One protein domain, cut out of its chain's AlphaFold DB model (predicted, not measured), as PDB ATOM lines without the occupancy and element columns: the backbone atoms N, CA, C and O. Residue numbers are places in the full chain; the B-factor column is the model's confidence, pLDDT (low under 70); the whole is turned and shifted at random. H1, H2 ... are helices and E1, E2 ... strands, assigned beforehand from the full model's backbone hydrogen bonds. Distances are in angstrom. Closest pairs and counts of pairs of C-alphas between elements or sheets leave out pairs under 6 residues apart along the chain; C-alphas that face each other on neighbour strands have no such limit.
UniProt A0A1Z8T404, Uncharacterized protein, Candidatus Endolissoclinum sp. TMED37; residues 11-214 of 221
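This is residues 11 to 214 of the 221 residues of an uncharacterized protein of Candidatus Endolissoclinum sp. TMED37 (UniProt A0A1Z8T404). A strongly twisted sheet of six strands curls round helix H2, while H1 lies over part of the sheet and meets the last residues of H2. H4 packs on H1, short H3 lies off the sheet, and residues 199 to 214 stick out as a tail. The printed part has 204 residues with four named helices and six named strands, in the order E1 E2 H1 E3 E4 H2 E5 E6 H3 H4; the class is mixed, helices and strands, with under half of the residues in named elements. The mixed sheet runs E4 E3 E1 E2 E5 E6. The whole is only just compact, close to loose, with a radius of gyration of the C-alphas of 19.7 A and spans of 65 by 49 by 42 A.

Start at E1, residues 11 to 21, which forms an antiparallel hairpin with E2, residues 27 to 40; look for N 14 and O 34, 3.0 A apart. On the other side of E1 is E3, residues 66 to 70, parallel to it, with N 21 and O 68 at 2.8 A. Beside E3 runs the edge strand E4, residues 84 to 87, also parallel, with N 85 and O 67 at 2.8 A. E2 has E5, residues 112 to 121, as its antiparallel neighbour, with N 35 and O 118 at 2.8 A. E5 forms a hairpin with the other edge strand, E6, residues 129 to 132, where N 119 and O 130 are 2.9 A apart. The sheet curls round H2, residues 93 to 108, which is on one face of it, an arrangement in two layers, helix and sheet; their closest C-alphas on E5 are Asn 105 and Ile 114, 5.6 A. H1, residues 45 to 62, is on the sheet at a height of 8.6 A, along the strands. With residues 51 to 55 alone it touches H2, closest C-alphas Ser 51 and Cys 108, 4.9 A, opposite ways at a steep tilt of 37 degrees, only just past shallow. H4, residues 186 to 195, touches H1, closest C-alphas Ala 50 and Glu 191, 5.0 A, at a shallow tilt of 30 degrees, opposite ways. H3, residues 143 to 147, touches no helix. In H1, H2, H3 and H4 every O i to N i+4 pair is within hydrogen-bond range.

Find C-alpha 11 at (-33.290, 15.447, -22.930); from there E1 runs 29.8 A, bending by 53 degrees at residue 17. E2 measures 38.7 A, H1 24.6 A and H2 21.8 A. E5, 26.1 A, bends by 60 degrees at residue 115. H4 ends at C-alpha 195, (-26.242, 15.720, -44.909).

The C-alphas of Pro 138 and Gly 213, the two farthest apart, are 68.6 A apart. The printed part has no cut; the links E3 to E4, 13 residues, and H3 to H4, 38 residues, are long. Residues 25 and 197 to 214 have pLDDT under 70.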
ATOM      1  N   THR A  11     -32.280  16.448 -23.265       97.56
ATOM      2  CA  THR A  11     -33.290  15.447 -22.930       97.56
ATOM      3  C   THR A  11     -34.312  15.363 -24.057       97.56
ATOM      4  O   THR A  11     -34.889  16.376 -24.459       97.56
ATOM      5  N   TYR A  12     -34.575  14.151 -24.534       98.00
ATOM      6  CA  TYR A  12     -35.668  13.837 -25.446       98.00
ATOM      7  C   TYR A  12     -36.662  12.899 -24.760       98.00
ATOM      8  O   TYR A  12     -36.296  11.826 -24.283       98.00
ATOM      9  N   GLU A  13     -37.924  13.318 -24.699       98.00
ATOM     10  CA  GLU A  13     -39.017  12.551 -24.099       98.00
ATOM     11  C   GLU A  13     -40.027  12.169 -25.176       98.00
ATOM     12  O   GLU A  13     -40.470  13.008 -25.963       98.00
ATOM     13  N   THR A  14     -40.401  10.894 -25.207       97.56
ATOM     14  CA  THR A  14     -41.423  10.380 -26.118       97.56
ATOM     15  C   THR A  14     -42.113   9.163 -25.504       97.56
ATOM     16  O   THR A  14     -41.880   8.794 -24.351       97.56
ATOM     17  N   GLN A  15     -42.998   8.542 -26.271       96.50
ATOM     18  CA  GLN A  15     -43.696   7.330 -25.879       96.50
ATOM     19  C   GLN A  15     -43.776   6.358 -27.049       96.50
ATOM     20  O   GLN A  15     -43.945   6.759 -28.201       96.50
ATOM     21  N   PHE A  16     -43.752   5.067 -26.747       96.25
ATOM     22  CA  PHE A  16     -44.057   4.031 -27.726       96.25
ATOM     23  C   PHE A  16     -44.931   2.951 -27.093       96.25
ATOM     24  O   PHE A  16     -44.931   2.752 -25.879       96.25
ATOM     25  N   SER A  17     -45.714   2.267 -27.921       95.44
ATOM     26  CA  SER A  17     -46.564   1.166 -27.474       95.44
ATOM     27  C   SER A  17     -45.946  -0.158 -27.889       95.44
ATOM     28  O   SER A  17     -45.471  -0.273 -29.016       95.44
ATOM     29  N   ALA A  18     -45.987  -1.158 -27.018       95.06
ATOM     30  CA  ALA A  18     -45.540  -2.503 -27.349       95.06
ATOM     31  C   ALA A  18     -46.458  -3.554 -26.725       95.06
ATOM     32  O   ALA A  18     -47.036  -3.356 -25.652       95.06
ATOM     33  N   THR A  19     -46.582  -4.691 -27.400       93.56
ATOM     34  CA  THR A  19     -47.241  -5.878 -26.857       93.56
ATOM     35  C   THR A  19     -46.186  -6.802 -26.263       93.56
ATOM     36  O   THR A  19     -45.304  -7.273 -26.971       93.56
ATOM     37  N   LEU A  20     -46.269  -7.074 -24.967       90.75
ATOM     38  CA  LEU A  20     -45.387  -7.981 -24.253       90.75
ATOM     39  C   LEU A  20     -45.927  -9.410 -24.348       90.75
ATOM     40  O   LEU A  20     -47.037  -9.698 -23.892       90.75
ATOM     41  N   LEU A  21     -45.102 -10.290 -24.909       87.62
ATOM     42  CA  LEU A  21     -45.288 -11.735 -24.974       87.62
ATOM     43  C   LEU A  21     -44.145 -12.400 -24.203       87.62
ATOM     44  O   LEU A  21     -43.034 -12.561 -24.713       87.62
ATOM     45  N   GLN A  22     -44.414 -12.727 -22.941       78.25
ATOM     46  CA  GLN A  22     -43.417 -13.234 -21.998       78.25
ATOM     47  C   GLN A  22     -43.398 -14.776 -21.972       78.25
ATOM     48  O   GLN A  22     -43.809 -15.432 -22.933       78.25
ATOM     49  N   THR A  23     -42.843 -15.358 -20.906       72.06
ATOM     50  CA  THR A  23     -42.745 -16.813 -20.696       72.06
ATOM     51  C   THR A  23     -44.076 -17.447 -20.306       72.06
ATOM     52  O   THR A  23     -44.328 -18.600 -20.643       72.06
ATOM     53  N   ASP A  24     -44.936 -16.691 -19.629       73.69
ATOM     54  CA  ASP A  24     -46.296 -17.116 -19.325       73.69
ATOM     55  C   ASP A  24     -47.228 -16.783 -20.504       73.69
ATOM     56  O   ASP A  24     -47.002 -15.794 -21.209       73.69
ATOM     57  N   PRO A  25     -48.299 -17.566 -20.737       69.00
ATOM     58  CA  PRO A  25     -49.201 -17.397 -21.875       69.00
ATOM     59  C   PRO A  25     -50.190 -16.237 -21.656       69.00
ATOM     60  O   PRO A  25     -51.406 -16.416 -21.738       69.00
ATOM     61  N   PHE A  26     -49.682 -15.043 -21.356       76.62
ATOM     62  CA  PHE A  26     -50.466 -13.816 -21.305       76.62
ATOM     63  C   PHE A  26     -49.963 -12.804 -22.331       76.62
ATOM     64  O   PHE A  26     -48.778 -12.727 -22.646       76.62
ATOM     65  N   ILE A  27     -50.904 -12.022 -22.852       85.44
ATOM     66  CA  ILE A  27     -50.651 -10.957 -23.814       85.44
ATOM     67  C   ILE A  27     -50.976  -9.652 -23.108       85.44
ATOM     68  O   ILE A  27     -52.129  -9.419 -22.741       85.44
ATOM     69  N   LEU A  28     -49.970  -8.807 -22.911       87.56
ATOM     70  CA  LEU A  28     -50.149  -7.487 -22.320       87.56
ATOM     71  C   LEU A  28     -49.783  -6.432 -23.354       87.56
ATOM     72  O   LEU A  28     -48.732  -6.517 -23.970       87.56
ATOM     73  N   SER A  29     -50.634  -5.430 -23.545       91.00
ATOM     74  CA  SER A  29     -50.251  -4.237 -24.301       91.00
ATOM     75  C   SER A  29     -49.960  -3.115 -23.329       91.00
ATOM     76  O   SER A  29     -50.755  -2.867 -22.424       91.00
ATOM     77  N   ASP A  30     -48.834  -2.449 -23.530       92.19
ATOM     78  CA  ASP A  30     -48.399  -1.346 -22.690       92.19
ATOM     79  C   ASP A  30     -47.963  -0.159 -23.546       92.19
ATOM     80  O   ASP A  30     -47.641  -0.287 -24.731       92.19
ATOM     81  N   THR A  31     -47.986   1.017 -22.938       95.25
ATOM     82  CA  THR A  31     -47.363   2.218 -23.481       95.25
ATOM     83  C   THR A  31     -46.273   2.642 -22.523       95.25
ATOM     84  O   THR A  31     -46.534   2.880 -21.345       95.25
ATOM     85  N   PHE A  32     -45.061   2.737 -23.046       95.56
ATOM     86  CA  PHE A  32     -43.889   3.126 -22.292       95.56
ATOM     87  C   PHE A  32     -43.639   4.618 -22.474       95.56
ATOM     88  O   PHE A  32     -43.580   5.097 -23.606       95.56
ATOM     89  N   ASP A  33     -43.489   5.338 -21.365       96.44
ATOM     90  CA  ASP A  33     -42.830   6.642 -21.360       96.44
ATOM     91  C   ASP A  33     -41.323   6.399 -21.391       96.44
ATOM     92  O   ASP A  33     -40.801   5.659 -20.551       96.44
ATOM     93  N   ILE A  34     -40.634   7.011 -22.351       97.69
ATOM     94  CA  ILE A  34     -39.179   6.956 -22.458       97.69
ATOM     95  C   ILE A  34     -38.604   8.370 -22.418       97.69
ATOM     96  O   ILE A  34     -39.054   9.272 -23.126       97.69
ATOM     97  N   LYS A  35     -37.583   8.545 -21.585       98.31
ATOM     98  CA  LYS A  35     -36.754   9.742 -21.510       98.31
ATOM     99  C   LYS A  35     -35.316   9.345 -21.826       98.31
ATOM    100  O   LYS A  35     -34.790   8.419 -21.212       98.31
ATOM    101  N   ILE A  36     -34.701  10.047 -22.767       98.19
ATOM    102  CA  ILE A  36     -33.348   9.789 -23.255       98.19
ATOM    103  C   ILE A  36     -32.525  11.049 -23.019       98.19
ATOM    104  O   ILE A  36     -32.836  12.099 -23.583       98.19
ATOM    105  N   ASP A  37     -31.491  10.940 -22.193       97.50
ATOM    106  CA  ASP A  37     -30.522  12.010 -21.975       97.50
ATOM    107  C   ASP A  37     -29.277  11.719 -22.814       97.50
ATOM    108  O   ASP A  37     -28.734  10.615 -22.758       97.50
ATOM    109  N   PHE A  38     -28.830  12.690 -23.606       95.50
ATOM    110  CA  PHE A  38     -27.707  12.523 -24.526       95.50
ATOM    111  C   PHE A  38     -26.854  13.790 -24.648       95.50
ATOM    112  O   PHE A  38     -27.327  14.908 -24.423       95.50
ATOM    113  N   ALA A  39     -25.595  13.618 -25.037       93.75
ATOM    114  CA  ALA A  39     -24.656  14.698 -25.312       93.75
ATOM    115  C   ALA A  39     -24.291  14.751 -26.797       93.75
ATOM    116  O   ALA A  39     -24.132  13.726 -27.462       93.75
ATOM    117  N   TRP A  40     -24.127  15.967 -27.313       91.94
ATOM    118  CA  TRP A  40     -23.576  16.200 -28.642       91.94
ATOM    119  C   TRP A  40     -22.051  16.132 -28.561       91.94
ATOM    120  O   TRP A  40     -21.444  16.939 -27.858       91.94
ATOM    121  N   ILE A  41     -21.440  15.189 -29.277       89.75
ATOM    122  CA  ILE A  41     -19.974  15.011 -29.284       89.75
ATOM    123  C   ILE A  41     -19.317  15.577 -30.550       89.75
ATOM    124  O   ILE A  41     -18.106  15.788 -30.578       89.75
ATOM    125  N   SER A  42     -20.106  15.855 -31.593       83.19
ATOM    126  CA  SER A  42     -19.627  16.422 -32.856       83.19
ATOM    127  C   SER A  42     -19.974  17.905 -32.989       83.19
ATOM    128  O   SER A  42     -21.061  18.341 -32.616       83.19
ATOM    129  N   ASN A  43     -19.064  18.669 -33.598       82.81
ATOM    130  CA  ASN A  43     -19.313  20.053 -34.015       82.81
ATOM    131  C   ASN A  43     -20.031  20.136 -35.378       82.81
ATOM    132  O   ASN A  43     -20.424  21.220 -35.814       82.81
ATOM    133  N   GLU A  44     -20.190  19.008 -36.073       87.00
ATOM    134  CA  GLU A  44     -20.860  18.935 -37.368       87.00
ATOM    135  C   GLU A  44     -22.374  18.832 -37.178       87.00
ATOM    136  O   GLU A  44     -22.930  17.764 -36.924       87.00
ATOM    137  N   ILE A  45     -23.055  19.969 -37.327       86.31
ATOM    138  CA  ILE A  45     -24.498  20.099 -37.068       86.31
ATOM    139  C   ILE A  45     -25.325  19.100 -37.891       86.31
ATOM    140  O   ILE A  45     -26.258  18.496 -37.366       86.31
ATOM    141  N   ALA A  46     -24.997  18.910 -39.174       88.50
ATOM    142  CA  ALA A  46     -25.735  17.994 -40.048       88.50
ATOM    143  C   ALA A  46     -25.629  16.538 -39.572       88.50
ATOM    144  O   ALA A  46     -26.637  15.837 -39.509       88.50
ATOM    145  N   GLN A  47     -24.432  16.119 -39.164       90.06
ATOM    146  CA  GLN A  47     -24.185  14.771 -38.672       90.06
ATOM    147  C   GLN A  47     -24.800  14.522 -37.291       90.06
ATOM    148  O   GLN A  47     -25.410  13.479 -37.057       90.06
ATOM    149  N   GLY A  48     -24.743  15.514 -36.396       91.44
ATOM    150  CA  GLY A  48     -25.489  15.472 -35.137       91.44
ATOM    151  C   GLY A  48     -26.987  15.276 -35.388       91.44
ATOM    152  O   GLY A  48     -27.598  14.341 -34.867       91.44
ATOM    153  N   ASN A  49     -27.574  16.097 -36.261       91.62
ATOM    154  CA  ASN A  49     -28.987  15.975 -36.625       91.62
ATOM    155  C   ASN A  49     -29.318  14.603 -37.230       91.62
ATOM    156  O   ASN A  49     -30.369  14.044 -36.911       91.62
ATOM    157  N   ALA A  50     -28.431  14.039 -38.054       93.56
ATOM    158  CA  ALA A  50     -28.608  12.705 -38.618       93.56
ATOM    159  C   ALA A  50     -28.675  11.640 -37.513       93.56
ATOM    160  O   ALA A  50     -29.610  10.838 -37.501       93.56
ATOM    161  N   SER A  51     -27.752  11.663 -36.546       95.38
ATOM    162  CA  SER A  51     -27.771  10.750 -35.395       95.38
ATOM    163  C   SER A  51     -29.046  10.884 -34.562       95.38
ATOM    164  O   SER A  51     -29.665   9.875 -34.217       95.38
ATOM    165  N   PHE A  52     -29.510  12.111 -34.306       95.81
ATOM    166  CA  PHE A  52     -30.782  12.329 -33.615       95.81
ATOM    167  C   PHE A  52     -31.975  11.754 -34.394       95.81
ATOM    168  O   PHE A  52     -32.837  11.099 -33.809       95.81
ATOM    169  N   LEU A  53     -32.026  11.941 -35.718       95.75
ATOM    170  CA  LEU A  53     -33.095  11.389 -36.554       95.75
ATOM    171  C   LEU A  53     -33.061   9.858 -36.616       95.75
ATOM    172  O   LEU A  53     -34.122   9.239 -36.575       95.75
ATOM    173  N   LYS A  54     -31.874   9.240 -36.656       96.19
ATOM    174  CA  LYS A  54     -31.719   7.778 -36.570       96.19
ATOM    175  C   LYS A  54     -32.247   7.241 -35.235       96.19
ATOM    176  O   LYS A  54     -33.026   6.288 -35.229       96.19
ATOM    177  N   MET A  55     -31.871   7.873 -34.118       96.62
ATOM    178  CA  MET A  55     -32.383   7.544 -32.780       96.62
ATOM    179  C   MET A  55     -33.908   7.663 -32.724       96.62
ATOM    180  O   MET A  55     -34.594   6.736 -32.293       96.62
ATOM    181  N   LYS A  56     -34.434   8.802 -33.187       96.75
ATOM    182  CA  LYS A  56     -35.865   9.089 -33.211       96.75
ATOM    183  C   LYS A  56     -36.622   8.050 -34.037       96.75
ATOM    184  O   LYS A  56     -37.592   7.497 -33.536       96.75
ATOM    185  N   TYR A  57     -36.157   7.745 -35.247       96.69
ATOM    186  CA  TYR A  57     -36.754   6.725 -36.110       96.69
ATOM    187  C   TYR A  57     -36.769   5.349 -35.434       96.69
ATOM    188  O   TYR A  57     -37.769   4.636 -35.464       96.69
ATOM    189  N   PHE A  58     -35.683   4.969 -34.755       97.38
ATOM    190  CA  PHE A  58     -35.663   3.706 -34.026       97.38
ATOM    191  C   PHE A  58     -36.758   3.660 -32.943       97.38
ATOM    192  O   PHE A  58     -37.512   2.694 -32.871       97.38
ATOM    193  N   ILE A  59     -36.916   4.711 -32.138       97.19
ATOM    194  CA  ILE A  59     -37.920   4.732 -31.062       97.19
ATOM    195  C   ILE A  59     -39.356   4.909 -31.584       97.19
ATOM    196  O   ILE A  59     -40.263   4.207 -31.139       97.19
ATOM    197  N   GLU A  60     -39.588   5.836 -32.508       95.69
ATOM    198  CA  GLU A  60     -40.939   6.197 -32.952       95.69
ATOM    199  C   GLU A  60     -41.484   5.282 -34.057       95.69
ATOM    200  O   GLU A  60     -42.698   5.103 -34.123       95.69
ATOM    201  N   ASP A  61     -40.631   4.661 -34.880       93.88
ATOM    202  CA  ASP A  61     -41.071   3.807 -35.992       93.88
ATOM    203  C   ASP A  61     -40.790   2.319 -35.743       93.88
ATOM    204  O   ASP A  61     -41.643   1.475 -36.020       93.88
ATOM    205  N   ILE A  62     -39.610   1.965 -35.217       95.56
ATOM    206  CA  ILE A  62     -39.248   0.550 -35.010       95.56
ATOM    207  C   ILE A  62     -39.846   0.002 -33.712       95.56
ATOM    208  O   ILE A  62     -40.381  -1.109 -33.703       95.56
ATOM    209  N   MET A  63     -39.775   0.773 -32.625       95.56
ATOM    210  CA  MET A  63     -40.283   0.353 -31.314       95.56
ATOM    211  C   MET A  63     -41.787   0.606 -31.146       95.56
ATOM    212  O   MET A  63     -42.418   0.012 -30.269       95.56
ATOM    213  N   HIS A  64     -42.400   1.453 -31.972       95.44
ATOM    214  CA  HIS A  64     -43.836   1.695 -31.888       95.44
ATOM    215  C   HIS A  64     -44.645   0.535 -32.481       95.44
ATOM    216  O   HIS A  64     -44.387   0.056 -33.580       95.44
ATOM    217  N   GLN A  65     -45.656   0.083 -31.734       94.12
ATOM    218  CA  GLN A  65     -46.505  -1.068 -32.066       94.12
ATOM    219  C   GLN A  65     -45.713  -2.354 -32.339       94.12
ATOM    220  O   GLN A  65     -46.138  -3.205 -33.124       94.12
ATOM    221  N   CYS A  66     -44.566  -2.516 -31.687       95.25
ATOM    222  CA  CYS A  66     -43.782  -3.737 -31.774       95.25
ATOM    223  C   CYS A  66     -44.251  -4.791 -30.753       95.25
ATOM    224  O   CYS A  66     -45.091  -4.541 -29.883       95.25
ATOM    225  N   VAL A  67     -43.703  -5.995 -30.875       95.00
ATOM    226  CA  VAL A  67     -43.921  -7.110 -29.959       95.00
ATOM    227  C   VAL A  67     -42.632  -7.377 -29.199       95.00
ATOM    228  O   VAL A  67     -41.627  -7.756 -29.792       95.00
ATOM    229  N   PHE A  68     -42.667  -7.197 -27.883       94.88
ATOM    230  CA  PHE A  68     -41.566  -7.521 -26.985       94.88
ATOM    231  C   PHE A  68     -41.653  -8.972 -26.568       94.88
ATOM    232  O   PHE A  68     -42.668  -9.411 -26.027       94.88
ATOM    233  N   THR A  69     -40.580  -9.718 -26.793       93.19
ATOM    234  CA  THR A  69     -40.544 -11.132 -26.455       93.19
ATOM    235  C   THR A  69     -39.149 -11.606 -26.070       93.19
ATOM    236  O   THR A  69     -38.189 -10.841 -26.035       93.19
ATOM    237  N   HIS A  70     -39.061 -12.888 -25.747       90.88
ATOM    238  CA  HIS A  70     -37.855 -13.604 -25.370       90.88
ATOM    239  C   HIS A  70     -37.897 -15.003 -26.007       90.88
ATOM    240  O   HIS A  70     -38.980 -15.539 -26.246       90.88
ATOM    241  N   LYS A  71     -36.734 -15.633 -26.234       86.62
ATOM    242  CA  LYS A  71     -36.620 -16.963 -26.876       86.62
ATOM    243  C   LYS A  71     -37.435 -18.067 -26.190       86.62
ATOM    244  O   LYS A  71     -37.828 -19.029 -26.833       86.62
ATOM    245  N   ALA A  72     -37.689 -17.930 -24.890       85.38
ATOM    246  CA  ALA A  72     -38.495 -18.876 -24.117       85.38
ATOM    247  C   ALA A  72     -40.014 -18.611 -24.175       85.38
ATOM    248  O   ALA A  72     -40.763 -19.279 -23.464       85.38
ATOM    249  N   SER A  73     -40.486 -17.633 -24.958       84.56
ATOM    250  CA  SER A  73     -41.923 -17.399 -25.115       84.56
ATOM    251  C   SER A  73     -42.581 -18.582 -25.839       84.56
ATOM    252  O   SER A  73     -42.067 -19.029 -26.864       84.56
ATOM    253  N   PRO A  74     -43.724 -19.097 -25.351       79.00
ATOM    254  CA  PRO A  74     -44.392 -20.251 -25.955       79.00
ATOM    255  C   PRO A  74     -45.185 -19.909 -27.229       79.00
ATOM    256  O   PRO A  74     -45.805 -20.795 -27.818       79.00
ATOM    257  N   ILE A  75     -45.232 -18.634 -27.631       79.81
ATOM    258  CA  ILE A  75     -46.070 -18.151 -28.734       79.81
ATOM    259  C   ILE A  75     -45.284 -18.179 -30.048       79.81
ATOM    260  O   ILE A  75     -44.188 -17.631 -30.141       79.81
ATOM    261  N   ASP A  76     -45.871 -18.783 -31.085       81.50
ATOM    262  CA  ASP A  76     -45.305 -18.757 -32.436       81.50
ATOM    263  C   ASP A  76     -45.478 -17.369 -33.071       81.50
ATOM    264  O   ASP A  76     -46.594 -16.888 -33.286       81.50
ATOM    265  N   MET A  77     -44.354 -16.737 -33.402       83.44
ATOM    266  CA  MET A  77     -44.308 -15.383 -33.950       83.44
ATOM    267  C   MET A  77     -44.328 -15.346 -35.487       83.44
ATOM    268  O   MET A  77     -44.393 -14.263 -36.065       83.44
ATOM    269  N   LYS A  78     -44.308 -16.495 -36.183       80.38
ATOM    270  CA  LYS A  78     -44.171 -16.570 -37.657       80.38
ATOM    271  C   LYS A  78     -45.242 -15.817 -38.447       80.38
ATOM    272  O   LYS A  78     -45.008 -15.439 -39.593       80.38
ATOM    273  N   HIS A  79     -46.423 -15.628 -37.866       84.25
ATOM    274  CA  HIS A  79     -47.560 -14.972 -38.519       84.25
ATOM    275  C   HIS A  79     -47.828 -13.550 -38.010       84.25
ATOM    276  O   HIS A  79     -48.793 -12.913 -38.441       84.25
ATOM    277  N   ILE A  80     -46.980 -13.038 -37.117       86.06
ATOM    278  CA  ILE A  80     -47.081 -11.675 -36.603       86.06
ATOM    279  C   ILE A  80     -46.454 -10.716 -37.616       86.06
ATOM    280  O   ILE A  80     -45.318 -10.894 -38.045       86.06
ATOM    281  N   LYS A  81     -47.215  -9.692 -38.015       89.75
ATOM    282  CA  LYS A  81     -46.758  -8.663 -38.968       89.75
ATOM    283  C   LYS A  81     -46.005  -7.517 -38.297       89.75
ATOM    284  O   LYS A  81     -45.250  -6.814 -38.961       89.75
ATOM    285  N   ASN A  82     -46.260  -7.302 -37.011       92.06
ATOM    286  CA  ASN A  82     -45.585  -6.297 -36.202       92.06
ATOM    287  C   ASN A  82     -44.089  -6.610 -36.100       92.06
ATOM    288  O   ASN A  82     -43.679  -7.767 -36.193       92.06
ATOM    289  N   LYS A  83     -43.269  -5.579 -35.875       93.75
ATOM    290  CA  LYS A  83     -41.847  -5.776 -35.580       93.75
ATOM    291  C   LYS A  83     -41.707  -6.572 -34.288       93.75
ATOM    292  O   LYS A  83     -42.340  -6.240 -33.290       93.75
ATOM    293  N   ILE A  84     -40.893  -7.620 -34.320       94.00
ATOM    294  CA  ILE A  84     -40.616  -8.462 -33.158       94.00
ATOM    295  C   ILE A  84     -39.279  -8.015 -32.577       94.00
ATOM    296  O   ILE A  84     -38.284  -7.936 -33.296       94.00
ATOM    297  N   VAL A  85     -39.264  -7.718 -31.283       95.56
ATOM    298  CA  VAL A  85     -38.066  -7.368 -30.524       95.56
ATOM    299  C   VAL A  85     -37.780  -8.496 -29.551       95.56
ATOM    300  O   VAL A  85     -38.561  -8.748 -28.629       95.56
ATOM    301  N   VAL A  86     -36.676  -9.200 -29.782       94.50
ATOM    302  CA  VAL A  86     -36.298 -10.380 -29.005       94.50
ATOM    303  C   VAL A  86     -35.211  -9.984 -28.012       94.50
ATOM    304  O   VAL A  86     -34.053  -9.796 -28.380       94.50
ATOM    305  N   PHE A  87     -35.586  -9.853 -26.745       95.12
ATOM    306  CA  PHE A  87     -34.679  -9.464 -25.668       95.12
ATOM    307  C   PHE A  87     -33.849 -10.648 -25.155       95.12
ATOM    308  O   PHE A  87     -34.293 -11.795 -25.268       95.12
ATOM    309  N   PRO A  88     -32.669 -10.385 -24.552       93.62
ATOM    310  CA  PRO A  88     -31.826 -11.417 -23.946       93.62
ATOM    311  C   PRO A  88     -32.433 -12.075 -22.704       93.62
ATOM    312  O   PRO A  88     -32.106 -13.215 -22.392       93.62
ATOM    313  N   PHE A  89     -33.336 -11.373 -22.023       92.44
ATOM    314  CA  PHE A  89     -34.102 -11.862 -20.880       92.44
ATOM    315  C   PHE A  89     -35.568 -11.453 -21.035       92.44
ATOM    316  O   PHE A  89     -35.944 -10.811 -22.018       92.44
ATOM    317  N   VAL A  90     -36.407 -11.818 -20.064       90.56
ATOM    318  CA  VAL A  90     -37.796 -11.340 -20.006       90.56
ATOM    319  C   VAL A  90     -37.799  -9.801 -20.057       90.56
ATOM    320  O   VAL A  90     -37.036  -9.187 -19.315       90.56
ATOM    321  N   PRO A  91     -38.621  -9.168 -20.920       91.38
ATOM    322  CA  PRO A  91     -38.584  -7.725 -21.155       91.38
ATOM    323  C   PRO A  91     -39.190  -6.939 -19.982       91.38
ATOM    324  O   PRO A  91     -40.347  -6.519 -20.018       91.38
ATOM    325  N   THR A  92     -38.405  -6.765 -18.924       90.62
ATOM    326  CA  THR A  92     -38.660  -5.853 -17.803       90.62
ATOM    327  C   THR A  92     -38.045  -4.478 -18.085       90.62
ATOM    328  O   THR A  92     -37.192  -4.342 -18.963       90.62
ATOM    329  N   ASN A  93     -38.481  -3.435 -17.369       92.56
ATOM    330  CA  ASN A  93     -38.047  -2.051 -17.627       92.56
ATOM    331  C   ASN A  93     -36.516  -1.883 -17.610       92.56
ATOM    332  O   ASN A  93     -35.980  -1.142 -18.426       92.56
ATOM    333  N   ASP A  94     -35.811  -2.587 -16.729       93.38
ATOM    334  CA  ASP A  94     -34.348  -2.605 -16.652       93.38
ATOM    335  C   ASP A  94     -33.694  -3.237 -17.885       93.38
ATOM    336  O   ASP A  94     -32.816  -2.627 -18.494       93.38
ATOM    337  N   ILE A  95     -34.171  -4.407 -18.319       94.62
ATOM    338  CA  ILE A  95     -33.681  -5.078 -19.532       94.62
ATOM    339  C   ILE A  95     -33.940  -4.222 -20.774       94.62
ATOM    340  O   ILE A  95     -33.061  -4.091 -21.630       94.62
ATOM    341  N   ILE A  96     -35.127  -3.615 -20.864       95.50
ATOM    342  CA  ILE A  96     -35.490  -2.741 -21.980       95.50
ATOM    343  C   ILE A  96     -34.591  -1.500 -21.991       95.50
ATOM    344  O   ILE A  96     -34.031  -1.180 -23.038       95.50
ATOM    345  N   ALA A  97     -34.401  -0.835 -20.846       97.00
ATOM    346  CA  ALA A  97     -33.538   0.340 -20.740       97.00
ATOM    347  C   ALA A  97     -32.087   0.024 -21.127       97.00
ATOM    348  O   ALA A  97     -31.513   0.748 -21.936       97.00
ATOM    349  N   MET A  98     -31.521  -1.081 -20.628       97.00
ATOM    350  CA  MET A  98     -30.161  -1.516 -20.966       97.00
ATOM    351  C   MET A  98     -29.990  -1.806 -22.459       97.00
ATOM    352  O   MET A  98     -29.047  -1.317 -23.083       97.00
ATOM    353  N   CYS A  99     -30.909  -2.577 -23.051       97.25
ATOM    354  CA  CYS A  99     -30.837  -2.911 -24.474       97.25
ATOM    355  C   CYS A  99     -30.986  -1.664 -25.347       97.25
ATOM    356  O   CYS A  99     -30.241  -1.503 -26.310       97.25
ATOM    357  N   LEU A 100     -31.920  -0.768 -25.009       97.75
ATOM    358  CA  LEU A 100     -32.088   0.490 -25.731       97.75
ATOM    359  C   LEU A 100     -30.872   1.399 -25.569       97.75
ATOM    360  O   LEU A 100     -30.471   2.028 -26.540       97.75
ATOM    361  N   HIS A 101     -30.245   1.435 -24.395       97.88
ATOM    362  CA  HIS A 101     -29.067   2.266 -24.166       97.88
ATOM    363  C   HIS A 101     -27.895   1.797 -25.030       97.88
ATOM    364  O   HIS A 101     -27.288   2.603 -25.734       97.88
ATOM    365  N   SER A 102     -27.653   0.482 -25.062       97.62
ATOM    366  CA  SER A 102     -26.665  -0.135 -25.954       97.62
ATOM    367  C   SER A 102     -26.984   0.140 -27.425       97.62
ATOM    368  O   SER A 102     -26.116   0.575 -28.183       97.62
ATOM    369  N   LYS A 103     -28.258  -0.012 -27.811       97.81
ATOM    370  CA  LYS A 103     -28.714   0.130 -29.195       97.81
ATOM    371  C   LYS A 103     -28.588   1.545 -29.716       97.81
ATOM    372  O   LYS A 103     -28.076   1.757 -30.811       97.81
ATOM    373  N   LEU A 104     -29.069   2.511 -28.946       97.62
ATOM    374  CA  LEU A 104     -29.042   3.905 -29.352       97.62
ATOM    375  C   LEU A 104     -27.612   4.439 -29.368       97.62
ATOM    376  O   LEU A 104     -27.274   5.150 -30.310       97.62
ATOM    377  N   ASN A 105     -26.752   4.022 -28.430       96.56
ATOM    378  CA  ASN A 105     -25.321   4.300 -28.538       96.56
ATOM    379  C   ASN A 105     -24.753   3.702 -29.829       96.56
ATOM    380  O   ASN A 105     -24.195   4.447 -30.620       96.56
ATOM    381  N   ALA A 106     -24.987   2.422 -30.134       95.75
ATOM    382  CA  ALA A 106     -24.488   1.808 -31.371       95.75
ATOM    383  C   ALA A 106     -24.965   2.513 -32.659       95.75
ATOM    384  O   ALA A 106     -24.237   2.534 -33.648       95.75
ATOM    385  N   ILE A 107     -26.168   3.098 -32.661       95.62
ATOM    386  CA  ILE A 107     -26.709   3.864 -33.797       95.62
ATOM    387  C   ILE A 107     -26.073   5.262 -33.912       95.62
ATOM    388  O   ILE A 107     -25.904   5.772 -35.022       95.62
ATOM    389  N   CYS A 108     -25.756   5.900 -32.783       93.50
ATOM    390  CA  CYS A 108     -25.465   7.337 -32.720       93.50
ATOM    391  C   CYS A 108     -23.995   7.692 -32.453       93.50
ATOM    392  O   CYS A 108     -23.627   8.848 -32.688       93.50
ATOM    393  N   HIS A 109     -23.194   6.721 -31.990       79.50
ATOM    394  CA  HIS A 109     -21.890   6.848 -31.312       79.50
ATOM    395  C   HIS A 109     -20.879   7.813 -31.948       79.50
ATOM    396  O   HIS A 109     -19.965   8.270 -31.275       79.50
ATOM    397  N   GLU A 110     -20.984   8.118 -33.239       85.06
ATOM    398  CA  GLU A 110     -20.032   9.004 -33.919       85.06
ATOM    399  C   GLU A 110     -20.309  10.496 -33.678       85.06
ATOM    400  O   GLU A 110     -19.395  11.319 -33.742       85.06
ATOM    401  N   HIS A 111     -21.557  10.865 -33.371       91.44
ATOM    402  CA  HIS A 111     -21.964  12.275 -33.268       91.44
ATOM    403  C   HIS A 111     -22.841  12.598 -32.060       91.44
ATOM    404  O   HIS A 111     -23.018  13.775 -31.727       91.44
ATOM    405  N   MET A 112     -23.354  11.574 -31.379       93.50
ATOM    406  CA  MET A 112     -24.169  11.720 -30.183       93.50
ATOM    407  C   MET A 112     -23.938  10.537 -29.239       93.50
ATOM    408  O   MET A 112     -23.996   9.383 -29.660       93.50
ATOM    409  N   GLU A 113     -23.704  10.838 -27.965       94.50
ATOM    410  CA  GLU A 113     -23.522   9.854 -26.895       94.50
ATOM    411  C   GLU A 113     -24.783   9.797 -26.033       94.50
ATOM    412  O   GLU A 113     -25.250  10.828 -25.542       94.50
ATOM    413  N   ILE A 114     -25.347   8.603 -25.850       96.38
ATOM    414  CA  ILE A 114     -26.492   8.406 -24.960       96.38
ATOM    415  C   ILE A 114     -25.958   8.226 -23.542       96.38
ATOM    416  O   ILE A 114     -25.212   7.284 -23.283       96.38
ATOM    417  N   LEU A 115     -26.358   9.130 -22.649       95.56
ATOM    418  CA  LEU A 115     -25.917   9.188 -21.254       95.56
ATOM    419  C   LEU A 115     -26.842   8.399 -20.332       95.56
ATOM    420  O   LEU A 115     -26.399   7.801 -19.355       95.56
ATOM    421  N   SER A 116     -28.153   8.470 -20.581       97.25
ATOM    422  CA  SER A 116     -29.117   7.696 -19.812       97.25
ATOM    423  C   SER A 116     -30.403   7.416 -20.576       97.25
ATOM    424  O   SER A 116     -30.834   8.193 -21.430       97.25
ATOM    425  N   ILE A 117     -31.045   6.301 -20.230       98.00
ATOM    426  CA  ILE A 117     -32.409   5.979 -20.644       98.00
ATOM    427  C   ILE A 117     -33.244   5.707 -19.408       98.00
ATOM    428  O   ILE A 117     -32.955   4.800 -18.633       98.00
ATOM    429  N   THR A 118     -34.325   6.464 -19.262       98.25
ATOM    430  CA  THR A 118     -35.385   6.186 -18.299       98.25
ATOM    431  C   THR A 118     -36.600   5.633 -19.020       98.25
ATOM    432  O   THR A 118     -37.100   6.273 -19.941       98.25
ATOM    433  N   ILE A 119     -37.111   4.485 -18.582       96.88
ATOM    434  CA  ILE A 119     -38.336   3.887 -19.119       96.88
ATOM    435  C   ILE A 119     -39.331   3.568 -18.004       96.88
ATOM    436  O   ILE A 119     -38.958   3.049 -16.950       96.88
ATOM    437  N   GLY A 120     -40.607   3.870 -18.233       94.94
ATOM    438  CA  GLY A 120     -41.695   3.574 -17.305       94.94
ATOM    439  C   GLY A 120     -42.950   3.104 -18.027       94.94
ATOM    440  O   GLY A 120     -43.287   3.599 -19.097       94.94
ATOM    441  N   SER A 121     -43.659   2.152 -17.424       92.00
ATOM    442  CA  SER A 121     -44.957   1.682 -17.919       92.00
ATOM    443  C   SER A 121     -46.063   2.663 -17.524       92.00
ATOM    444  O   SER A 121     -46.160   3.059 -16.358       92.00
ATOM    445  N   LYS A 122     -46.943   3.026 -18.469       88.75
ATOM    446  CA  LYS A 122     -48.146   3.821 -18.162       88.75
ATOM    447  C   LYS A 122     -49.221   3.016 -17.453       88.75
ATOM    448  O   LYS A 122     -50.020   3.611 -16.725       88.75
ATOM    449  N   TYR A 123     -49.266   1.710 -17.703       83.19
ATOM    450  CA  TYR A 123     -50.285   0.819 -17.163       83.19
ATOM    451  C   TYR A 123     -49.947   0.310 -15.755       83.19
ATOM    452  O   TYR A 123     -50.851   0.053 -14.959       83.19
ATOM    453  N   ALA A 124     -48.658   0.189 -15.423       80.38
ATOM    454  CA  ALA A 124     -48.214  -0.307 -14.128       80.38
ATOM    455  C   ALA A 124     -48.717   0.564 -12.964       80.38
ATOM    456  O   ALA A 124     -48.663   1.796 -12.996       80.38
ATOM    457  N   ASN A 125     -49.184  -0.101 -11.905       80.06
ATOM    458  CA  ASN A 125     -49.580   0.529 -10.652       80.06
ATOM    459  C   ASN A 125     -48.968  -0.249  -9.466       80.06
ATOM    460  O   ASN A 125     -49.326  -1.414  -9.285       80.06
ATOM    461  N   PRO A 126     -48.077   0.354  -8.655       84.06
ATOM    462  CA  PRO A 126     -47.614   1.742  -8.733       84.06
ATOM    463  C   PRO A 126     -46.838   2.031 -10.023       84.06
ATOM    464  O   PRO A 126     -46.208   1.145 -10.595       84.06
ATOM    465  N   LYS A 127     -46.880   3.291 -10.471       85.69
ATOM    466  CA  LYS A 127     -46.057   3.744 -11.595       85.69
ATOM    467  C   LYS A 127     -44.597   3.731 -11.170       85.69
ATOM    468  O   LYS A 127     -44.209   4.470 -10.267       85.69
ATOM    469  N   MET A 128     -43.811   2.885 -11.818       87.56
ATOM    470  CA  MET A 128     -42.379   2.760 -11.586       87.56
ATOM    471  C   MET A 128     -41.640   2.956 -12.903       87.56
ATOM    472  O   MET A 128     -41.983   2.335 -13.914       87.56
ATOM    473  N   SER A 129     -40.610   3.792 -12.858       94.12
ATOM    474  CA  SER A 129     -39.663   3.972 -13.952       94.12
ATOM    475  C   SER A 129     -38.296   3.462 -13.524       94.12
ATOM    476  O   SER A 129     -37.942   3.533 -12.346       94.12
ATOM    477  N   TYR A 130     -37.541   2.947 -14.483       95.81
ATOM    478  CA  TYR A 130     -36.161   2.526 -14.301       95.81
ATOM    479  C   TYR A 130     -35.257   3.398 -15.161       95.81
ATOM    480  O   TYR A 130     -35.583   3.636 -16.323       95.81
ATOM    481  N   THR A 131     -34.135   3.841 -14.600       97.69
ATOM    482  CA  THR A 131     -33.116   4.619 -15.303       97.69
ATOM    483  C   THR A 131     -31.831   3.817 -15.383       97.69
ATOM    484  O   THR A 131     -31.322   3.359 -14.363       97.69
ATOM    485  N   TYR A 132     -31.309   3.692 -16.595       97.38
ATOM    486  CA  TYR A 132     -29.996   3.140 -16.876       97.38
ATOM    487  C   TYR A 132     -29.050   4.241 -17.348       97.38
ATOM    488  O   TYR A 132     -29.432   5.012 -18.226       97.38
ATOM    489  N   ASN A 133     -27.845   4.311 -16.785       95.31
ATOM    490  CA  ASN A 133     -26.846   5.344 -17.082       95.31
ATOM    491  C   ASN A 133     -25.396   4.843 -16.939       95.31
ATOM    492  O   ASN A 133     -24.492   5.635 -16.678       95.31
ATOM    493  N   ASP A 134     -25.187   3.529 -17.037       92.62
ATOM    494  CA  ASP A 134     -23.860   2.921 -16.953       92.62
ATOM    495  C   ASP A 134     -23.307   2.697 -18.376       92.62
ATOM    496  O   ASP A 134     -24.040   2.176 -19.227       92.62
ATOM    497  N   PRO A 135     -22.056   3.091 -18.681       87.69
ATOM    498  CA  PRO A 135     -21.439   2.789 -19.974       87.69
ATOM    499  C   PRO A 135     -21.232   1.285 -20.219       87.69
ATOM    500  O   PRO A 135     -21.224   0.855 -21.375       87.69
ATOM    501  N   ASP A 136     -21.085   0.482 -19.162       91.62
ATOM    502  CA  ASP A 136     -20.879  -0.965 -19.245       91.62
ATOM    503  C   ASP A 136     -22.204  -1.711 -19.124       91.62
ATOM    504  O   ASP A 136     -23.057  -1.299 -18.356       91.62
ATOM    505  N   TYR A 137     -22.368  -2.852 -19.809       93.56
ATOM    506  CA  TYR A 137     -23.617  -3.639 -19.833       93.56
ATOM    507  C   TYR A 137     -23.479  -5.018 -19.163       93.56
ATOM    508  O   TYR A 137     -23.616  -6.041 -19.836       93.56
ATOM    509  N   PRO A 138     -23.224  -5.102 -17.843       87.19
ATOM    510  CA  PRO A 138     -22.836  -6.352 -17.183       87.19
ATOM    511  C   PRO A 138     -23.914  -7.441 -17.215       87.19
ATOM    512  O   PRO A 138     -23.600  -8.622 -17.091       87.19
ATOM    513  N   MET A 139     -25.186  -7.057 -17.351       89.12
ATOM    514  CA  MET A 139     -26.289  -8.011 -17.418       89.12
ATOM    515  C   MET A 139     -26.550  -8.502 -18.843       89.12
ATOM    516  O   MET A 139     -27.143  -9.562 -18.997       89.12
ATOM    517  N   LEU A 140     -26.122  -7.773 -19.883       94.31
ATOM    518  CA  LEU A 140     -26.350  -8.193 -21.264       94.31
ATOM    519  C   LEU A 140     -25.350  -9.297 -21.646       94.31
ATOM    520  O   LEU A 140     -24.148  -9.128 -21.447       94.31
ATOM    521  N   PRO A 141     -25.816 -10.424 -22.211       94.12
ATOM    522  CA  PRO A 141     -24.933 -11.512 -22.599       94.12
ATOM    523  C   PRO A 141     -24.018 -11.085 -23.746       94.12
ATOM    524  O   PRO A 141     -24.386 -10.281 -24.610       94.12
ATOM    525  N   THR A 142     -22.845 -11.706 -23.816       91.44
ATOM    526  CA  THR A 142     -22.029 -11.660 -25.031       91.44
ATOM    527  C   THR A 142     -22.794 -12.284 -26.199       91.44
ATOM    528  O   THR A 142     -23.700 -13.099 -26.009       91.44
ATOM    529  N   LEU A 143     -22.405 -11.972 -27.438       90.25
ATOM    530  CA  LEU A 143     -23.053 -12.565 -28.611       90.25
ATOM    531  C   LEU A 143     -23.042 -14.096 -28.581       90.25
ATOM    532  O   LEU A 143     -24.052 -14.734 -28.863       90.25
ATOM    533  N   LYS A 144     -21.916 -14.697 -28.195       89.38
ATOM    534  CA  LYS A 144     -21.791 -16.152 -28.102       89.38
ATOM    535  C   LYS A 144     -22.777 -16.748 -27.092       89.38
ATOM    536  O   LYS A 144     -23.394 -17.770 -27.382       89.38
ATOM    537  N   GLU A 145     -22.926 -16.122 -25.928       90.94
ATOM    538  CA  GLU A 145     -23.889 -16.543 -24.903       90.94
ATOM    539  C   GLU A 145     -25.328 -16.338 -25.374       90.94
ATOM    540  O   GLU A 145     -26.166 -17.214 -25.183       90.94
ATOM    541  N   TRP A 146     -25.600 -15.217 -26.045       91.19
ATOM    542  CA  TRP A 146     -26.919 -14.889 -26.566       91.19
ATOM    543  C   TRP A 146     -27.389 -15.866 -27.642       91.19
ATOM    544  O   TRP A 146     -28.502 -16.390 -27.573       91.19
ATOM    545  N   ILE A 147     -26.558 -16.108 -28.657       87.75
ATOM    546  CA  ILE A 147     -26.886 -17.019 -29.758       87.75
ATOM    547  C   ILE A 147     -26.844 -18.473 -29.267       87.75
ATOM    548  O   ILE A 147     -27.626 -19.291 -29.741       87.75
ATOM    549  N   GLY A 148     -26.001 -18.787 -28.277       84.88
ATOM    550  CA  GLY A 148     -25.884 -20.123 -27.690       84.88
ATOM    551  C   GLY A 148     -24.991 -21.077 -28.489       84.88
ATOM    552  O   GLY A 148     -25.023 -22.285 -28.270       84.88
ATOM    553  N   GLN A 149     -24.188 -20.555 -29.420       83.62
ATOM    554  CA  GLN A 149     -23.311 -21.335 -30.300       83.62
ATOM    555  C   GLN A 149     -22.103 -20.520 -30.770       83.62
ATOM    556  O   GLN A 149     -22.032 -19.304 -30.600       83.62
ATOM    557  N   SER A 150     -21.121 -21.208 -31.354       80.75
ATOM    558  CA  SER A 150     -19.865 -20.610 -31.826       80.75
ATOM    559  C   SER A 150     -19.950 -19.962 -33.207       80.75
ATOM    560  O   SER A 150     -19.016 -19.261 -33.588       80.75
ATOM    561  N   LYS A 151     -21.023 -20.215 -33.963       82.38
ATOM    562  CA  LYS A 151     -21.244 -19.656 -35.299       82.38
ATOM    563  C   LYS A 151     -22.333 -18.591 -35.239       82.38
ATOM    564  O   LYS A 151     -23.401 -18.830 -34.678       82.38
ATOM    565  N   TYR A 152     -22.056 -17.437 -35.827       85.00
ATOM    566  CA  TYR A 152     -22.964 -16.297 -35.934       85.00
ATOM    567  C   TYR A 152     -22.476 -15.368 -37.055       85.00
ATOM    568  O   TYR A 152     -21.306 -15.414 -37.428       85.00
ATOM    569  N   TYR A 153     -23.378 -14.557 -37.614       84.94
ATOM    570  CA  TYR A 153     -23.078 -13.685 -38.760       84.94
ATOM    571  C   TYR A 153     -22.373 -12.372 -38.407       84.94
ATOM    572  O   TYR A 153     -21.712 -11.793 -39.263       84.94
ATOM    573  N   TYR A 154     -22.563 -11.871 -37.188       87.75
ATOM    574  CA  TYR A 154     -22.161 -10.518 -36.799       87.75
ATOM    575  C   TYR A 154     -21.231 -10.543 -35.596       87.75
ATOM    576  O   TYR A 154     -21.180 -11.541 -34.898       87.75
ATOM    577  N   ASP A 155     -20.540  -9.442 -35.318       88.56
ATOM    578  CA  ASP A 155     -19.604  -9.366 -34.185       88.56
ATOM    579  C   ASP A 155     -20.262  -8.881 -32.881       88.56
ATOM    580  O   ASP A 155     -19.678  -8.989 -31.804       88.56
ATOM    581  N   ALA A 156     -21.498  -8.380 -32.965       92.06
ATOM    582  CA  ALA A 156     -22.285  -7.910 -31.830       92.06
ATOM    583  C   ALA A 156     -23.753  -8.371 -31.933       92.06
ATOM    584  O   ALA A 156     -24.259  -8.546 -33.047       92.06
ATOM    585  N   PRO A 157     -24.464  -8.542 -30.800       94.44
ATOM    586  CA  PRO A 157     -25.909  -8.788 -30.798       94.44
ATOM    587  C   PRO A 157     -26.677  -7.634 -31.440       94.44
ATOM    588  O   PRO A 157     -26.141  -6.537 -31.583       94.44
ATOM    589  N   TRP A 158     -27.952  -7.828 -31.782       95.12
ATOM    590  CA  TRP A 158     -28.755  -6.772 -32.418       95.12
ATOM    591  C   TRP A 158     -28.761  -5.440 -31.648       95.12
ATOM    592  O   TRP A 158     -28.780  -4.381 -32.279       95.12
ATOM    593  N   TRP A 159     -28.691  -5.474 -30.311       96.06
ATOM    594  CA  TRP A 159     -28.632  -4.276 -29.466       96.06
ATOM    595  C   TRP A 159     -27.267  -3.577 -29.478       96.06
ATOM    596  O   TRP A 159     -27.178  -2.455 -29.019       96.06
ATOM    597  N   GLY A 160     -26.214  -4.187 -30.020       95.25
ATOM    598  CA  GLY A 160     -24.890  -3.572 -30.164       95.25
ATOM    599  C   GLY A 160     -24.554  -3.148 -31.597       95.25
ATOM    600  O   GLY A 160     -23.399  -2.852 -31.885       95.25
ATOM    601  N   ARG A 161     -25.523  -3.177 -32.523       93.50
ATOM    602  CA  ARG A 161     -25.296  -2.943 -33.962       93.50
ATOM    603  C   ARG A 161     -25.933  -1.643 -34.452       93.50
ATOM    604  O   ARG A 161     -27.091  -1.367 -34.126       93.50
ATOM    605  N   ASN A 162     -25.222  -0.918 -35.321       93.69
ATOM    606  CA  ASN A 162     -25.725   0.249 -36.059       93.69
ATOM    607  C   ASN A 162     -26.679  -0.170 -37.199       93.69
ATOM    608  O   ASN A 162     -26.375  -0.057 -38.384       93.69
ATOM    609  N   THR A 163     -27.816  -0.760 -36.836       93.50
ATOM    610  CA  THR A 163     -28.862  -1.233 -37.757       93.50
ATOM    611  C   THR A 163     -30.237  -1.020 -37.126       93.50
ATOM    612  O   THR A 163     -30.337  -0.750 -35.934       93.50
ATOM    613  N   ILE A 164     -31.324  -1.210 -37.874       93.56
ATOM    614  CA  ILE A 164     -32.685  -1.213 -37.300       93.56
ATOM    615  C   ILE A 164     -33.130  -2.583 -36.778       93.56
ATOM    616  O   ILE A 164     -34.285  -2.753 -36.399       93.56
ATOM    617  N   GLU A 165     -32.257  -3.589 -36.825       93.81
ATOM    618  CA  GLU A 165     -32.635  -4.939 -36.428       93.81
ATOM    619  C   GLU A 165     -32.889  -5.035 -34.925       93.81
ATOM    620  O   GLU A 165     -32.235  -4.374 -34.118       93.81
ATOM    621  N   THR A 166     -33.839  -5.901 -34.584       94.81
ATOM    622  CA  THR A 166     -34.372  -6.113 -33.234       94.81
ATOM    623  C   THR A 166     -34.317  -7.585 -32.806       94.81
ATOM    624  O   THR A 166     -34.914  -7.980 -31.805       94.81
ATOM    625  N   GLN A 167     -33.628  -8.413 -33.593       91.94
ATOM    626  CA  GLN A 167     -33.391  -9.830 -33.350       91.94
ATOM    627  C   GLN A 167     -32.134 -10.277 -34.104       91.94
ATOM    628  O   GLN A 167     -31.715  -9.627 -35.063       91.94
ATOM    629  N   ASP A 168     -31.559 -11.400 -33.687       90.56
ATOM    630  CA  ASP A 168     -30.447 -12.043 -34.387       90.56
ATOM    631  C   ASP A 168     -30.918 -13.308 -35.112       90.56
ATOM    632  O   ASP A 168     -31.940 -13.900 -34.760       90.56
ATOM    633  N   TYR A 169     -30.167 -13.713 -36.134       84.69
ATOM    634  CA  TYR A 169     -30.483 -14.886 -36.944       84.69
ATOM    635  C   TYR A 169     -29.954 -16.158 -36.288       84.69
ATOM    636  O   TYR A 169     -28.805 -16.214 -35.845       84.69
ATOM    637  N   GLU A 170     -30.779 -17.201 -36.286       77.88
ATOM    638  CA  GLU A 170     -30.310 -18.554 -36.012       77.88
ATOM    639  C   GLU A 170     -29.468 -19.039 -37.196       77.88
ATOM    640  O   GLU A 170     -29.829 -18.833 -38.357       77.88
ATOM    641  N   VAL A 171     -28.331 -19.667 -36.899       80.31
ATOM    642  CA  VAL A 171     -27.475 -20.298 -37.909       80.31
ATOM    643  C   VAL A 171     -27.229 -21.747 -37.533       80.31
ATOM    644  O   VAL A 171     -27.199 -22.084 -36.355       80.31
ATOM    645  N   ASP A 172     -27.040 -22.597 -38.529       77.50
ATOM    646  CA  ASP A 172     -26.767 -24.021 -38.361       77.50
ATOM    647  C   ASP A 172     -25.423 -24.419 -38.997       77.50
ATOM    648  O   ASP A 172     -24.626 -23.585 -39.443       77.50
ATOM    649  N   GLU A 173     -25.132 -25.719 -39.026       73.38
ATOM    650  CA  GLU A 173     -23.889 -26.244 -39.594       73.38
ATOM    651  C   GLU A 173     -23.744 -25.994 -41.100       73.38
ATOM    652  O   GLU A 173     -22.612 -25.897 -41.579       73.38
ATOM    653  N   ASN A 174     -24.865 -25.851 -41.812       77.69
ATOM    654  CA  ASN A 174     -24.940 -25.664 -43.261       77.69
ATOM    655  C   ASN A 174     -24.970 -24.186 -43.667       77.69
ATOM    656  O   ASN A 174     -24.968 -23.870 -44.857       77.69
ATOM    657  N   THR A 175     -25.027 -23.284 -42.691       78.12
ATOM    658  CA  THR A 175     -25.166 -21.856 -42.930       78.12
ATOM    659  C   THR A 175     -23.849 -21.251 -43.425       78.12
ATOM    660  O   THR A 175     -22.816 -21.345 -42.757       78.12
ATOM    661  N   ASP A 176     -23.890 -20.607 -44.594       80.19
ATOM    662  CA  ASP A 176     -22.756 -19.868 -45.156       80.19
ATOM    663  C   ASP A 176     -22.581 -18.519 -44.450       80.19
ATOM    664  O   ASP A 176     -23.272 -17.548 -44.745       80.19
ATOM    665  N   LEU A 177     -21.611 -18.451 -43.540       80.62
ATOM    666  CA  LEU A 177     -21.302 -17.245 -42.769       80.62
ATOM    667  C   LEU A 177     -20.623 -16.137 -43.591       80.62
ATOM    668  O   LEU A 177     -20.489 -15.022 -43.097       80.62
ATOM    669  N   THR A 178     -20.180 -16.415 -44.823       81.06
ATOM    670  CA  THR A 178     -19.498 -15.412 -45.660       81.06
ATOM    671  C   THR A 178     -20.460 -14.412 -46.300       81.06
ATOM    672  O   THR A 178     -20.030 -13.363 -46.778       81.06
ATOM    673  N   SER A 179     -21.759 -14.718 -46.275       78.62
ATOM    674  CA  SER A 179     -22.816 -13.916 -46.886       78.62
ATOM    675  C   SER A 179     -23.893 -13.568 -45.852       78.62
ATOM    676  O   SER A 179     -24.956 -14.194 -45.846       78.62
ATOM    677  N   PRO A 180     -23.648 -12.590 -44.958       77.44
ATOM    678  CA  PRO A 180     -24.641 -12.194 -43.970       77.44
ATOM    679  C   PRO A 180     -25.936 -11.689 -44.630       77.44
ATOM    680  O   PRO A 180     -25.889 -11.101 -45.718       77.44
ATOM    681  N   PRO A 181     -27.099 -11.888 -43.980       79.62
ATOM    682  CA  PRO A 181     -28.356 -11.298 -44.421       79.62
ATOM    683  C   PRO A 181     -28.215  -9.792 -44.667       79.62
ATOM    684  O   PRO A 181     -27.648  -9.064 -43.857       79.62
ATOM    685  N   LYS A 182     -28.735  -9.306 -45.800       74.38
ATOM    686  CA  LYS A 182     -28.701  -7.871 -46.103       74.38
ATOM    687  C   LYS A 182     -29.588  -7.109 -45.123       74.38
ATOM    688  O   LYS A 182     -30.773  -7.415 -45.003       74.38
ATOM    689  N   PHE A 183     -29.018  -6.089 -44.495       71.88
ATOM    690  CA  PHE A 183     -29.760  -5.159 -43.657       71.88
ATOM    691  C   PHE A 183     -30.588  -4.175 -44.476       71.88
ATOM    692  O   PHE A 183     -30.316  -3.913 -45.649       71.88
ATOM    693  N   ASP A 184     -31.579  -3.592 -43.808       75.88
ATOM    694  CA  ASP A 184     -32.215  -2.370 -44.274       75.88
ATOM    695  C   ASP A 184     -31.212  -1.204 -44.207       75.88
ATOM    696  O   ASP A 184     -30.484  -1.053 -43.224       75.88
ATOM    697  N   THR A 185     -31.183  -0.378 -45.249       85.88
ATOM    698  CA  THR A 185     -30.290   0.781 -45.378       85.88
ATOM    699  C   THR A 185     -30.929   2.077 -44.876       85.88
ATOM    700  O   THR A 185     -30.393   3.154 -45.121       85.88
ATOM    701  N   ILE A 186     -32.099   2.026 -44.230       90.50
ATOM    702  CA  ILE A 186     -32.846   3.232 -43.845       90.50
ATOM    703  C   ILE A 186     -32.028   4.206 -42.985       90.50
ATOM    704  O   ILE A 186     -32.140   5.410 -43.180       90.50
ATOM    705  N   LEU A 187     -31.151   3.723 -42.094       91.06
ATOM    706  CA  LEU A 187     -30.297   4.607 -41.286       91.06
ATOM    707  C   LEU A 187     -29.287   5.370 -42.153       91.06
ATOM    708  O   LEU A 187     -29.104   6.569 -41.956       91.06
ATOM    709  N   GLU A 188     -28.691   4.710 -43.147       89.94
ATOM    710  CA  GLU A 188     -27.810   5.359 -44.129       89.94
ATOM    711  C   GLU A 188     -28.584   6.348 -45.008       89.94
ATOM    712  O   GLU A 188     -28.067   7.396 -45.386       89.94
ATOM    713  N   GLN A 189     -29.836   6.034 -45.351       89.00
ATOM    714  CA  GLN A 189     -30.694   6.942 -46.113       89.00
ATOM    715  C   GLN A 189     -31.048   8.187 -45.295       89.00
ATOM    716  O   GLN A 189     -30.969   9.290 -45.829       89.00
ATOM    717  N   ILE A 190     -31.389   8.031 -44.011       89.25
ATOM    718  CA  ILE A 190     -31.626   9.149 -43.086       89.25
ATOM    719  C   ILE A 190     -30.390  10.045 -43.020       89.25
ATOM    720  O   ILE A 190     -30.514  11.265 -43.111       89.25
ATOM    721  N   GLU A 191     -29.206   9.448 -42.909       89.44
ATOM    722  CA  GLU A 191     -27.945  10.184 -42.905       89.44
ATOM    723  C   GLU A 191     -27.761  10.981 -44.192       89.44
ATOM    724  O   GLU A 191     -27.737  12.207 -44.129       89.44
ATOM    725  N   LYS A 192     -27.774  10.310 -45.349       88.38
ATOM    726  CA  LYS A 192     -27.612  10.935 -46.673       88.38
ATOM    727  C   LYS A 192     -28.620  12.053 -46.932       88.38
ATOM    728  O   LYS A 192     -28.256  13.081 -47.498       88.38
ATOM    729  N   LEU A 193     -29.880  11.878 -46.519       87.44
ATOM    730  CA  LEU A 193     -30.908  12.922 -46.622       87.44
ATOM    731  C   LEU A 193     -30.548  14.143 -45.776       87.44
ATOM    732  O   LEU A 193     -30.718  15.274 -46.221       87.44
ATOM    733  N   THR A 194     -30.058  13.913 -44.560       84.00
ATOM    734  CA  THR A 194     -29.779  14.980 -43.594       84.00
ATOM    735  C   THR A 194     -28.519  15.760 -43.952       84.00
ATOM    736  O   THR A 194     -28.493  16.981 -43.805       84.00
ATOM    737  N   VAL A 195     -27.491  15.081 -44.462       83.94
ATOM    738  CA  VAL A 195     -26.242  15.720 -44.909       83.94
ATOM    739  C   VAL A 195     -26.349  16.325 -46.314       83.94
ATOM    740  O   VAL A 195     -25.428  17.000 -46.765       83.94
ATOM    741  N   GLY A 196     -27.478  16.125 -47.005       74.88
ATOM    742  CA  GLY A 196     -27.700  16.627 -48.365       74.88
ATOM    743  C   GLY A 196     -26.947  15.849 -49.452       74.88
ATOM    744  O   GLY A 196     -26.807  16.343 -50.564       74.88
ATOM    745  N   GLU A 197     -26.467  14.640 -49.141       62.97
ATOM    746  CA  GLU A 197     -25.771  13.729 -50.065       62.97
ATOM    747  C   GLU A 197     -26.726  12.868 -50.900       62.97
ATOM    748  O   GLU A 197     -26.313  12.199 -51.850       62.97
ATOM    749  N   LEU A 198     -28.014  12.854 -50.562       51.19
ATOM    750  CA  LEU A 198     -29.032  12.336 -51.462       51.19
ATOM    751  C   LEU A 198     -29.323  13.399 -52.518       51.19
ATOM    752  O   LEU A 198     -30.018  14.374 -52.242       51.19
ATOM    753  N   ASP A 199     -28.817  13.169 -53.733       50.16
ATOM    754  CA  ASP A 199     -29.286  13.849 -54.938       50.16
ATOM    755  C   ASP A 199     -30.808  13.661 -55.020       50.16
ATOM    756  O   ASP A 199     -31.323  12.646 -55.507       50.16
ATOM    757  N   LEU A 200     -31.560  14.644 -54.524       51.59
ATOM    758  CA  LEU A 200     -32.938  14.827 -54.941       51.59
ATOM    759  C   LEU A 200     -32.891  14.867 -56.466       51.59
ATOM    760  O   LEU A 200     -32.046  15.563 -57.036       51.59
ATOM    761  N   LYS A 201     -33.757  14.086 -57.129       49.78
ATOM    762  CA  LYS A 201     -33.887  14.146 -58.593       49.78
ATOM    763  C   LYS A 201     -33.830  15.619 -59.005       49.78
ATOM    764  O   LYS A 201     -34.552  16.401 -58.381       49.78
ATOM    765  N   PRO A 202     -32.986  15.991 -59.985       46.84
ATOM    766  CA  PRO A 202     -32.743  17.389 -60.309       46.84
ATOM    767  C   PRO A 202     -34.075  18.123 -60.432       46.84
ATOM    768  O   PRO A 202     -35.001  17.611 -61.074       46.84
ATOM    769  N   GLU A 203     -34.182  19.278 -59.766       46.91
ATOM    770  CA  GLU A 203     -35.353  20.150 -59.842       46.91
ATOM    771  C   GLU A 203     -35.754  20.308 -61.315       46.91
ATOM    772  O   GLU A 203     -35.013  20.868 -62.123       46.91
ATOM    773  N   GLY A 204     -36.895  19.722 -61.691       50.25
ATOM    774  CA  GLY A 204     -37.346  19.700 -63.086       50.25
ATOM    775  C   GLY A 204     -38.122  18.460 -63.534       50.25
ATOM    776  O   GLY A 204     -38.730  18.503 -64.597       50.25
ATOM    777  N   THR A 205     -38.172  17.369 -62.759       45.12
ATOM    778  CA  THR A 205     -38.989  16.190 -63.144       45.12
ATOM    779  C   THR A 205     -40.442  16.241 -62.666       45.12
ATOM    780  O   THR A 205     -41.200  15.305 -62.912       45.12
ATOM    781  N   GLY A 206     -40.841  17.302 -61.961       51.22
ATOM    782  CA  GLY A 206     -42.247  17.587 -61.702       51.22
ATOM    783  C   GLY A 206     -42.843  18.259 -62.931       51.22
ATOM    784  O   GLY A 206     -42.527  19.412 -63.210       51.22
ATOM    785  N   GLU A 207     -43.677  17.548 -63.683       57.50
ATOM    786  CA  GLU A 207     -44.432  18.164 -64.770       57.50
ATOM    787  C   GLU A 207     -45.392  19.195 -64.152       57.50
ATOM    788  O   GLU A 207     -46.323  18.847 -63.424       57.50
ATOM    789  N   VAL A 208     -45.128  20.485 -64.378       61.09
ATOM    790  CA  VAL A 208     -46.035  21.563 -63.974       61.09
ATOM    791  C   VAL A 208     -47.255  21.486 -64.885       61.09
ATOM    792  O   VAL A 208     -47.234  21.961 -66.018       61.09
ATOM    793  N   VAL A 209     -48.319  20.847 -64.405       60.53
ATOM    794  CA  VAL A 209     -49.591  20.786 -65.126       60.53
ATOM    795  C   VAL A 209     -50.341  22.096 -64.895       60.53
ATOM    796  O   VAL A 209     -50.737  22.403 -63.770       60.53
ATOM    797  N   ASP A 210     -50.554  22.871 -65.961       65.06
ATOM    798  CA  ASP A 210     -51.416  24.054 -65.920       65.06
ATOM    799  C   ASP A 210     -52.867  23.626 -65.646       65.06
ATOM    800  O   ASP A 210     -53.571  23.097 -66.514       65.06
ATOM    801  N   ILE A 211     -53.315  23.857 -64.409       59.06
ATOM    802  CA  ILE A 211     -54.668  23.547 -63.929       59.06
ATOM    803  C   ILE A 211     -55.748  24.227 -64.781       59.06
ATOM    804  O   ILE A 211     -56.846  23.687 -64.904       59.06
ATOM    805  N   ASN A 212     -55.452  25.358 -65.430       68.31
ATOM    806  CA  ASN A 212     -56.436  26.060 -66.256       68.31
ATOM    807  C   ASN A 212     -56.715  25.346 -67.591       68.31
ATOM    808  O   ASN A 212     -57.760  25.573 -68.205       68.31
ATOM    809  N   GLY A 213     -55.807  24.471 -68.040       62.91
ATOM    810  CA  GLY A 213     -55.975  23.630 -69.229       62.91
ATOM    811  C   GLY A 213     -56.494  22.220 -68.930       62.91
ATOM    812  O   GLY A 213     -56.837  21.476 -69.856       62.91
ATOM    813  N   TRP A 214     -56.561  21.836 -67.654       68.06
ATOM    814  CA  TRP A 214     -56.934  20.488 -67.251       68.06
ATOM    815  C   TRP A 214     -58.436  20.251 -67.451       68.06
ATOM    816  O   TRP A 214     -59.284  20.923 -66.865       68.06
TER     817      TRP A 214